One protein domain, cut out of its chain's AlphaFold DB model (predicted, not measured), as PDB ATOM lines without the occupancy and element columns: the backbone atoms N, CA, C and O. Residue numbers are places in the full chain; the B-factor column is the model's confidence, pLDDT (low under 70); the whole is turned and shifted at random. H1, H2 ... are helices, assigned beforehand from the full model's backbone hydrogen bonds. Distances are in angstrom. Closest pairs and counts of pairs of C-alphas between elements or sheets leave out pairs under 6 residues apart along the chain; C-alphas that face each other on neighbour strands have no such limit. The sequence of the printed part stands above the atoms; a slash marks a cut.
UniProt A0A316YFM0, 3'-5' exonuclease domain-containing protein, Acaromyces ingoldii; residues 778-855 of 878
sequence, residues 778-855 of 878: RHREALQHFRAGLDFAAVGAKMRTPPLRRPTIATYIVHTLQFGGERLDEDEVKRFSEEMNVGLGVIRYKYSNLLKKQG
ATOM      1  N   ARG A 778     331.152 600.106 432.138       86.94
ATOM      2  CA  ARG A 778     330.280 601.253 431.839       86.94
ATOM      3  C   ARG A 778     328.888 601.207 432.486       86.94
ATOM      4  O   ARG A 778     328.344 602.262 432.769       86.94
ATOM      5  N   HIS A 779     328.303 600.032 432.719       92.44
ATOM      6  CA  HIS A 779     326.987 599.927 433.367       92.44
ATOM      7  C   HIS A 779     327.056 600.382 434.831       92.44
ATOM      8  O   HIS A 779     326.308 601.265 435.248       92.44
ATOM      9  N   ARG A 780     328.044 599.859 435.568       90.44
ATOM     10  CA  ARG A 780     328.317 600.254 436.955       90.44
ATOM     11  C   ARG A 780     328.824 601.692 437.056       90.44
ATOM     12  O   ARG A 780     328.393 602.405 437.948       90.44
ATOM     13  N   GLU A 781     329.656 602.152 436.118       92.62
ATOM     14  CA  GLU A 781     330.090 603.562 436.061       92.62
ATOM     15  C   GLU A 781     328.917 604.530 435.814       92.62
ATOM     16  O   GLU A 781     328.880 605.599 436.417       92.62
ATOM     17  N   ALA A 782     327.927 604.158 434.990       95.25
ATOM     18  CA  ALA A 782     326.732 604.976 434.768       95.25
ATOM     19  C   ALA A 782     325.889 605.127 436.045       95.25
ATOM     20  O   ALA A 782     325.507 606.243 436.392       95.25
ATOM     21  N   LEU A 783     325.643 604.025 436.767       94.81
ATOM     22  CA  LEU A 783     324.947 604.064 438.057       94.81
ATOM     23  C   LEU A 783     325.770 604.811 439.115       94.81
ATOM     24  O   LEU A 783     325.229 605.678 439.786       94.81
ATOM     25  N   GLN A 784     327.079 604.568 439.221       95.25
ATOM     26  CA  GLN A 784     327.951 605.265 440.174       95.25
ATOM     27  C   GLN A 784     327.981 606.785 439.945       95.25
ATOM     28  O   GLN A 784     327.956 607.551 440.906       95.25
ATOM     29  N   HIS A 785     328.020 607.240 438.691       96.38
ATOM     30  CA  HIS A 785     327.953 608.667 438.378       96.38
ATOM     31  C   HIS A 785     326.564 609.267 438.640       96.38
ATOM     32  O   HIS A 785     326.493 610.410 439.082       96.38
ATOM     33  N   PHE A 786     325.484 608.507 438.439       96.44
ATOM     34  CA  PHE A 786     324.131 608.930 438.813       96.44
ATOM     35  C   PHE A 786     323.962 609.038 440.342       96.44
ATOM     36  O   PHE A 786     323.512 610.076 440.826       96.44
ATOM     37  N   ARG A 787     324.434 608.039 441.109       94.50
ATOM     38  CA  ARG A 787     324.506 608.072 442.586       94.50
ATOM     39  C   ARG A 787     325.239 609.315 443.093       94.50
ATOM     40  O   ARG A 787     324.786 609.991 444.012       94.50
ATOM     41  N   ALA A 788     326.333 609.681 442.421       93.88
ATOM     42  CA  ALA A 788     327.103 610.899 442.678       93.88
ATOM     43  C   ALA A 788     326.393 612.219 442.277       93.88
ATOM     44  O   ALA A 788     327.042 613.263 442.223       93.88
ATOM     45  N   GLY A 789     325.084 612.194 441.999       92.50
ATOM     46  CA  GLY A 789     324.245 613.381 441.817       92.50
ATOM     47  C   GLY A 789     324.224 613.971 440.406       92.50
ATOM     48  O   GLY A 789     323.848 615.129 440.251       92.50
ATOM     49  N   LEU A 790     324.631 613.215 439.384       94.81
ATOM     50  CA  LEU A 790     324.705 613.699 438.002       94.81
ATOM     51  C   LEU A 790     323.496 613.245 437.170       94.81
ATOM     52  O   LEU A 790     323.144 612.065 437.171       94.81
ATOM     53  N   ASP A 791     322.912 614.165 436.398       94.50
ATOM     54  CA  ASP A 791     321.848 613.863 435.431       94.50
ATOM     55  C   ASP A 791     322.338 612.979 434.261       94.50
ATOM     56  O   ASP A 791     323.542 612.790 434.045       94.50
ATOM     57  N   PHE A 792     321.422 612.433 433.450       95.56
ATOM     58  CA  PHE A 792     321.803 611.503 432.380       95.56
ATOM     59  C   PHE A 792     322.649 612.135 431.255       95.56
ATOM     60  O   PHE A 792     323.277 611.396 430.491       95.56
ATOM     61  N   ALA A 793     322.675 613.462 431.106       92.31
ATOM     62  CA  ALA A 793     323.550 614.162 430.165       92.31
ATOM     63  C   ALA A 793     324.953 614.376 430.758       92.31
ATOM     64  O   ALA A 793     325.943 614.092 430.082       92.31
ATOM     65  N   ALA A 794     325.055 614.774 432.029       94.50
ATOM     66  CA  ALA A 794     326.317 614.924 432.752       94.50
ATOM     67  C   ALA A 794     327.038 613.576 432.958       94.50
ATOM     68  O   ALA A 794     328.245 613.475 432.708       94.50
ATOM     69  N   VAL A 795     326.304 612.509 433.309       96.00
ATOM     70  CA  VAL A 795     326.804 611.121 433.268       96.00
ATOM     71  C   VAL A 795     327.267 610.779 431.848       96.00
ATOM     72  O   VAL A 795     328.383 610.296 431.648       96.00
ATOM     73  N   GLY A 796     326.436 611.084 430.845       94.12
ATOM     74  CA  GLY A 796     326.731 610.825 429.439       94.12
ATOM     75  C   GLY A 796     328.023 611.477 428.946       94.12
ATOM     76  O   GLY A 796     328.754 610.850 428.176       94.12
ATOM     77  N   ALA A 797     328.327 612.689 429.415       94.31
ATOM     78  CA  ALA A 797     329.540 613.436 429.094       94.31
ATOM     79  C   ALA A 797     330.779 612.935 429.854       94.31
ATOM     80  O   ALA A 797     331.843 612.806 429.252       94.31
ATOM     81  N   LYS A 798     330.664 612.581 431.146       93.44
ATOM     82  CA  LYS A 798     331.798 612.008 431.903       93.44
ATOM     83  C   LYS A 798     332.251 610.649 431.364       93.44
ATOM     84  O   LYS A 798     333.433 610.330 431.441       93.44
ATOM     85  N   MET A 799     331.335 609.847 430.818       91.81
ATOM     86  CA  MET A 799     331.644 608.480 430.380       91.81
ATOM     87  C   MET A 799     332.432 608.376 429.065       91.81
ATOM     88  O   MET A 799     333.072 607.345 428.840       91.81
ATOM     89  N   ARG A 800     332.351 609.374 428.169       89.06
ATOM     90  CA  ARG A 800     333.165 609.489 426.938       89.06
ATOM     91  C   ARG A 800     332.897 610.804 426.194       89.06
ATOM     92  O   ARG A 800     331.799 611.348 426.264       89.06
ATOM     93  N   THR A 801     333.836 611.184 425.332       79.00
ATOM     94  CA  THR A 801     333.619 612.148 424.240       79.00
ATOM     95  C   THR A 801     333.529 611.391 422.900       79.00
ATOM     96  O   THR A 801     334.355 610.506 422.674       79.00
ATOM     97  N   PRO A 802     332.563 611.690 422.006       83.69
ATOM     98  CA  PRO A 802     331.379 612.520 422.242       83.69
ATOM     99  C   PRO A 802     330.409 611.844 423.238       83.69
ATOM    100  O   PRO A 802     330.375 610.610 423.291       83.69
ATOM    101  N   PRO A 803     329.595 612.606 423.993       89.31
ATOM    102  CA  PRO A 803     328.739 612.072 425.056       89.31
ATOM    103  C   PRO A 803     327.867 610.863 424.675       89.31
ATOM    104  O   PRO A 803     327.487 610.647 423.515       89.31
ATOM    105  N   LEU A 804     327.528 610.039 425.668       90.31
ATOM    106  CA  LEU A 804     326.431 609.075 425.555       90.31
ATOM    107  C   LEU A 804     325.084 609.805 425.651       90.31
ATOM    108  O   LEU A 804     324.929 610.758 426.408       90.31
ATOM    109  N   ARG A 805     324.091 609.352 424.879       91.75
ATOM    110  CA  ARG A 805     322.743 609.943 424.890       91.75
ATOM    111  C   ARG A 805     321.972 609.479 426.132       91.75
ATOM    112  O   ARG A 805     322.077 608.312 426.509       91.75
ATOM    113  N   ARG A 806     321.113 610.345 426.689       92.75
ATOM    114  CA  ARG A 806     320.278 610.067 427.883       92.75
ATOM    115  C   ARG A 806     319.552 608.698 427.860       92.75
ATOM    116  O   ARG A 806     319.642 607.991 428.861       92.75
ATOM    117  N   PRO A 807     318.948 608.224 426.741       92.00
ATOM    118  CA  PRO A 807     318.338 606.888 426.681       92.00
ATOM    119  C   PRO A 807     319.325 605.730 426.910       92.00
ATOM    120  O   PRO A 807     318.945 604.683 427.434       92.00
ATOM    121  N   THR A 808     320.593 605.889 426.519       91.00
ATOM    122  CA  THR A 808     321.641 604.878 426.727       91.00
ATOM    123  C   THR A 808     322.045 604.810 428.197       91.00
ATOM    124  O   THR A 808     322.153 603.711 428.731       91.00
ATOM    125  N   ILE A 809     322.188 605.962 428.862       95.12
ATOM    126  CA  ILE A 809     322.480 606.038 430.302       95.12
ATOM    127  C   ILE A 809     321.338 605.443 431.127       95.12
ATOM    128  O   ILE A 809     321.579 604.551 431.938       95.12
ATOM    129  N   ALA A 810     320.092 605.829 430.839       94.00
ATOM    130  CA  ALA A 810     318.915 605.231 431.462       94.00
ATOM    131  C   ALA A 810     318.878 603.704 431.278       94.00
ATOM    132  O   ALA A 810     318.638 602.968 432.230       94.00
ATOM    133  N   THR A 811     319.182 603.203 430.073       92.94
ATOM    134  CA  THR A 811     319.251 601.754 429.813       92.94
ATOM    135  C   THR A 811     320.348 601.075 430.640       92.94
ATOM    136  O   THR A 811     320.096 600.021 431.217       92.94
ATOM    137  N   TYR A 812     321.542 601.673 430.740       94.31
ATOM    138  CA  TYR A 812     322.649 601.134 431.538       94.31
ATOM    139  C   TYR A 812     322.309 601.059 433.033       94.31
ATOM    140  O   TYR A 812     322.562 600.030 433.663       94.31
ATOM    141  N   ILE A 813     321.689 602.103 433.587       93.75
ATOM    142  CA  ILE A 813     321.251 602.124 434.990       93.75
ATOM    143  C   ILE A 813     320.169 601.061 435.220       93.75
ATOM    144  O   ILE A 813     320.333 600.203 436.085       93.75
ATOM    145  N   VAL A 814     319.119 601.031 434.391       92.88
ATOM    146  CA  VAL A 814     318.022 600.053 434.512       92.88
ATOM    147  C   VAL A 814     318.512 598.610 434.387       92.88
ATOM    148  O   VAL A 814     318.036 597.750 435.119       92.88
ATOM    149  N   HIS A 815     319.477 598.317 433.510       91.62
ATOM    150  CA  HIS A 815     320.061 596.971 433.422       91.62
ATOM    151  C   HIS A 815     320.846 596.613 434.685       91.62
ATOM    152  O   HIS A 815     320.750 595.476 435.141       91.62
ATOM    153  N   THR A 816     321.575 597.567 435.272       90.38
ATOM    154  CA  THR A 816     322.319 597.364 436.531       90.38
ATOM    155  C   THR A 816     321.362 597.049 437.684       90.38
ATOM    156  O   THR A 816     321.548 596.056 438.381       90.38
ATOM    157  N   LEU A 817     320.256 597.792 437.788       90.31
ATOM    158  CA  LEU A 817     319.155 597.514 438.720       90.31
ATOM    159  C   LEU A 817     318.403 596.200 438.413       90.31
ATOM    160  O   LEU A 817     317.767 595.641 439.302       90.31
ATOM    161  N   GLN A 818     318.432 595.707 437.167       86.12
ATOM    162  CA  GLN A 818     317.726 594.483 436.770       86.12
ATOM    163  C   GLN A 818     318.493 593.203 437.114       86.12
ATOM    164  O   GLN A 818     317.898 592.275 437.655       86.12
ATOM    165  N   PHE A 819     319.778 593.123 436.748       80.81
ATOM    166  CA  PHE A 819     320.570 591.887 436.871       80.81
ATOM    167  C   PHE A 819     321.712 591.991 437.896       80.81
ATOM    168  O   PHE A 819     322.369 590.992 438.166       80.81
ATOM    169  N   GLY A 820     321.972 593.178 438.458       77.62
ATOM    170  CA  GLY A 820     322.996 593.395 439.488       77.62
ATOM    171  C   GLY A 820     322.469 593.290 440.920       77.62
ATOM    172  O   GLY A 820     323.251 593.398 441.856       77.62
ATOM    173  N   GLY A 821     321.154 593.121 441.102       76.69
ATOM    174  CA  GLY A 821     320.496 593.083 442.416       76.69
ATOM    175  C   GLY A 821     320.427 594.434 443.144       76.69
ATOM    176  O   GLY A 821     319.831 594.517 444.215       76.69
ATOM    177  N   GLU A 822     321.012 595.488 442.571       83.31
ATOM    178  CA  GLU A 822     321.072 596.815 443.177       83.31
ATOM    179  C   GLU A 822     319.695 597.490 443.271       83.31
ATOM    180  O   GLU A 822     318.805 597.269 442.443       83.31
ATOM    181  N   ARG A 823     319.544 598.370 444.265       89.56
ATOM    182  CA  ARG A 823     318.391 599.264 444.413       89.56
ATOM    183  C   ARG A 823     318.804 600.731 444.390       89.56
ATOM    184  O   ARG A 823     319.979 601.046 444.575       89.56
ATOM    185  N   LEU A 824     317.827 601.594 444.142       91.94
ATOM    186  CA  LEU A 824     317.925 603.037 444.359       91.94
ATOM    187  C   LEU A 824     317.390 603.378 445.763       91.94
ATOM    188  O   LEU A 824     316.472 602.703 446.237       91.94
ATOM    189  N   ASP A 825     317.949 604.401 446.410       92.06
ATOM    190  CA  ASP A 825     317.347 605.043 447.593       92.06
ATOM    191  C   ASP A 825     316.221 606.026 447.206       92.06
ATOM    192  O   ASP A 825     315.959 606.236 446.025       92.06
ATOM    193  N   GLU A 826     315.517 606.621 448.173       89.62
ATOM    194  CA  GLU A 826     314.340 607.467 447.901       89.62
ATOM    195  C   GLU A 826     314.668 608.744 447.094       89.62
ATOM    196  O   GLU A 826     313.906 609.125 446.198       89.62
ATOM    197  N   ASP A 827     315.832 609.361 447.322       90.19
ATOM    198  CA  ASP A 827     316.288 610.537 446.572       90.19
ATOM    199  C   ASP A 827     316.792 610.156 445.173       90.19
ATOM    200  O   ASP A 827     316.597 610.891 444.200       90.19
ATOM    201  N   GLU A 828     317.453 609.006 445.034       93.44
ATOM    202  CA  GLU A 828     317.776 608.399 443.742       93.44
ATOM    203  C   GLU A 828     316.512 608.054 442.950       93.44
ATOM    204  O   GLU A 828     316.434 608.397 441.773       93.44
ATOM    205  N   VAL A 829     315.502 607.447 443.579       91.06
ATOM    206  CA  VAL A 829     314.195 607.130 442.981       91.06
ATOM    207  C   VAL A 829     313.521 608.389 442.459       91.06
ATOM    208  O   VAL A 829     313.079 608.405 441.306       91.06
ATOM    209  N   LYS A 830     313.476 609.460 443.258       89.62
ATOM    210  CA  LYS A 830     312.891 610.740 442.851       89.62
ATOM    211  C   LYS A 830     313.609 611.325 441.629       89.62
ATOM    212  O   LYS A 830     312.982 611.499 440.583       89.62
ATOM    213  N   ARG A 831     314.930 611.524 441.716       92.38
ATOM    214  CA  ARG A 831     315.756 612.059 440.614       92.38
ATOM    215  C   ARG A 831     315.676 611.187 439.357       92.38
ATOM    216  O   ARG A 831     315.615 611.697 438.241       92.38
ATOM    217  N   PHE A 832     315.629 609.864 439.520       92.94
ATOM    218  CA  PHE A 832     315.527 608.919 438.407       92.94
ATOM    219  C   PHE A 832     314.148 608.980 437.742       92.94
ATOM    220  O   PHE A 832     314.049 608.871 436.520       92.94
ATOM    221  N   SER A 833     313.085 609.200 438.521       88.75
ATOM    222  CA  SER A 833     311.720 609.408 438.020       88.75
ATOM    223  C   SER A 833     311.607 610.705 437.214       88.75
ATOM    224  O   SER A 833     311.028 610.708 436.126       88.75
ATOM    225  N   GLU A 834     312.195 611.792 437.718       87.62
ATOM    226  CA  GLU A 834     312.268 613.097 437.050       87.62
ATOM    227  C   GLU A 834     313.014 612.982 435.707       87.62
ATOM    228  O   GLU A 834     312.433 613.266 434.655       87.62
ATOM    229  N   GLU A 835     314.235 612.435 435.705       89.50
ATOM    230  CA  GLU A 835     315.025 612.178 434.490       89.50
ATOM    231  C   GLU A 835     314.312 611.252 433.480       89.50
ATOM    232  O   GLU A 835     314.400 611.453 432.265       89.50
ATOM    233  N   MET A 836     313.576 610.241 433.955       84.19
ATOM    234  CA  MET A 836     312.846 609.289 433.105       84.19
ATOM    235  C   MET A 836     311.564 609.847 432.481       84.19
ATOM    236  O   MET A 836     311.102 609.315 431.465       84.19
ATOM    237  N   ASN A 837     310.989 610.916 433.034       78.12
ATOM    238  CA  ASN A 837     309.850 611.594 432.418       78.12
ATOM    239  C   ASN A 837     310.261 612.434 431.191       78.12
ATOM    240  O   ASN A 837     309.435 612.656 430.303       78.12
ATOM    241  N   VAL A 838     311.537 612.826 431.065       73.88
ATOM    242  CA  VAL A 838     312.048 613.632 429.940       73.88
ATOM    243  C   VAL A 838     312.280 612.772 428.687       73.88
ATOM    244  O   VAL A 838     313.395 612.407 428.322       73.88
ATOM    245  N   GLY A 839     311.191 612.426 427.994       61.69
ATOM    246  CA  GLY A 839     311.223 611.810 426.659       61.69
ATOM    247  C   GLY A 839     311.597 610.320 426.610       61.69
ATOM    248  O   GLY A 839     311.666 609.745 425.522       61.69
ATOM    249  N   LEU A 840     311.788 609.651 427.753       82.06
ATOM    250  CA  LEU A 840     312.210 608.243 427.832       82.06
ATOM    251  C   LEU A 840     311.045 607.237 427.926       82.06
ATOM    252  O   LEU A 840     311.226 606.096 428.359       82.06
ATOM    253  N   GLY A 841     309.852 607.618 427.453       76.50
ATOM    254  CA  GLY A 841     308.609 606.836 427.566       76.50
ATOM    255  C   GLY A 841     308.691 605.381 427.073       76.50
ATOM    256  O   GLY A 841     308.056 604.501 427.649       76.50
ATOM    257  N   VAL A 842     309.525 605.087 426.067       74.31
ATOM    258  CA  VAL A 842     309.759 603.710 425.580       74.31
ATOM    259  C   VAL A 842     310.501 602.853 426.617       74.31
ATOM    260  O   VAL A 842     310.193 601.671 426.764       74.31
ATOM    261  N   ILE A 843     311.440 603.436 427.370       81.56
ATOM    262  CA  ILE A 843     312.169 602.752 428.450       81.56
ATOM    263  C   ILE A 843     311.243 602.590 429.664       81.56
ATOM    264  O   ILE A 843     311.125 601.480 430.180       81.56
ATOM    265  N   ARG A 844     310.505 603.648 430.047       84.69
ATOM    266  CA  ARG A 844     309.457 603.595 431.090       84.69
ATOM    267  C   ARG A 844     308.433 602.488 430.814       84.69
ATOM    268  O   ARG A 844     308.092 601.747 431.728       84.69
ATOM    269  N   TYR A 845     307.985 602.330 429.566       79.25
ATOM    270  CA  TYR A 845     307.074 601.248 429.175       79.25
ATOM    271  C   TYR A 845     307.742 599.865 429.216       79.25
ATOM    272  O   TYR A 845     307.190 598.936 429.797       79.25
ATOM    273  N   LYS A 846     308.942 599.715 428.634       81.50
ATOM    274  CA  LYS A 846     309.642 598.420 428.555       81.50
ATOM    275  C   LYS A 846     310.025 597.852 429.930       81.50
ATOM    276  O   LYS A 846     310.086 596.634 430.079       81.50
ATOM    277  N   TYR A 847     310.289 598.715 430.909       85.81
ATOM    278  CA  TYR A 847     310.785 598.336 432.235       85.81
ATOM    279  C   TYR A 847     309.829 598.701 433.385       85.81
ATOM    280  O   TYR A 847     310.232 598.655 434.544       85.81
ATOM    281  N   SER A 848     308.559 599.014 433.099       84.56
ATOM    282  CA  SER A 848     307.563 599.486 434.080       84.56
ATOM    283  C   SER A 848     307.494 598.644 435.360       84.56
ATOM    284  O   SER A 848     307.494 599.183 436.464       84.56
ATOM    285  N   ASN A 849     307.488 597.316 435.220       84.50
ATOM    286  CA  ASN A 849     307.361 596.379 436.340       84.50
ATOM    287  C   ASN A 849     308.639 596.275 437.192       84.50
ATOM    288  O   ASN A 849     308.568 595.855 438.344       84.50
ATOM    289  N   LEU A 850     309.800 596.636 436.638       87.69
ATOM    290  CA  LEU A 850     311.055 596.751 437.384       87.69
ATOM    291  C   LEU A 850     311.128 598.103 438.094       87.69
ATOM    292  O   LEU A 850     311.460 598.150 439.271       87.69
ATOM    293  N   LEU A 851     310.755 599.183 437.404       87.88
ATOM    294  CA  LEU A 851     310.741 600.535 437.961       87.88
ATOM    295  C   LEU A 851     309.788 600.625 439.167       87.88
ATOM    296  O   LEU A 851     310.228 601.010 440.244       87.88
ATOM    297  N   LYS A 852     308.559 600.097 439.063       86.19
ATOM    298  CA  LYS A 852     307.639 600.000 440.214       86.19
ATOM    299  C   LYS A 852     308.194 599.152 441.376       86.19
ATOM    300  O   LYS A 852     307.924 599.466 442.528       86.19
ATOM    301  N   LYS A 853     309.000 598.110 441.112       86.56
ATOM    302  CA  LYS A 853     309.698 597.330 442.165       86.56
ATOM    303  C   LYS A 853     310.857 598.090 442.825       86.56
ATOM    304  O   LYS A 853     311.260 597.726 443.926       86.56
ATOM    305  N   GLN A 854     311.375 599.113 442.153       86.94
ATOM    306  CA  GLN A 854     312.412 600.026 442.630       86.94
ATOM    307  C   GLN A 854     311.811 601.312 443.232       86.94
ATOM    308  O   GLN A 854     312.520 602.295 443.350       86.94
ATOM    309  N   GLY A 855     310.509 601.362 443.549       83.50
ATOM    310  CA  GLY A 855     309.842 602.565 444.083       83.50
ATOM    311  C   GLY A 855     309.556 603.669 443.051       83.50
ATOM    312  O   GLY A 855     308.806 604.596 443.339       83.50
TER     313      GLY A 855
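What this domain is: This is residues 778 to 855 of the 878 residues of the protein "3'-5' exonuclease domain-containing protein" of Acaromyces ingoldii (UniProt A0A316YFM0). Look first for H3, the longest helix, which runs through the middle of a small helical body: H1 crosses it on one side, and H2 makes a corner with its first residues. On the other side of H3 are H4, set at a steep tilt, and the two short helices H5 and H6, the farthest from the middle. The printed part has 78 residues with six named helices, H1 to H6 in order along the chain, and no named strand; its class is all helix. It is compact, with a radius of gyration of the C-alphas of 11.3 A and spans of 33 by 23 by 21 A.

Where its parts are: Find C-alpha 778 at (330.280, 601.253, 431.839); from there H1 runs through residues 778 to 787, 14.0 A from first to last C-alpha. Next come H2, residues 792 to 799, 10.5 A long, and H3, residues 806 to 819, 20.3 A long, which begins with C-alpha 806 at (320.278, 610.067, 427.883). Go on to H4, residues 826 to 837, 16.6 A long, then to H5, residues 841 to 846, 8.5 A, and H6, residues 848 to 853, 8.6 A, which ends with C-alpha 853 at (309.698, 597.330, 442.165).

How they stand to each other: Begin at the hub, H3, which touches H1, H2 and H5. H1 touches it about perpendicular, at 81 degrees; look at the closest C-alphas, those of His 779 and Tyr 812, 4.9 A apart. H2 touches residues 806 to 810 of H3 alone, at 83 degrees, with the C-alphas of Phe 792 and Arg 806 closest at 5.0 A. H1 and H2 touch at a steep tilt of 54 degrees, opposite ways, closest at the C-alphas of His 785 and Val 795, 5.8 A apart. H5 and residues 807 to 811 of H3 only just touch, with 3 pairs of C-alphas within 8 A, at a shallow tilt of 23 degrees, the same way; the C-alphas of Thr 811 and Ile 843 are closest at 7.3 A. H4 is close to H3 but not clearly touching, its closest C-alphas being those of Met 836 and Ala 810, 7.5 A apart. H6 is likewise close to H3 but not clearly touching, with the C-alphas of Leu 850 and Gln 818 closest at 7.1 A; H4 and H6 are apart. In H1, H2, H3, H4 and H5 every O i to N i+4 pair is within hydrogen-bond range; in H6, 1 of 2 is.

The domain as a whole: The two C-alphas farthest apart are those of Thr 801 and Lys 853, at 33.4 A. The printed part has no cut and no long link. The mean pLDDT of the printed part is 88.6, and residue 839 alone is under 70.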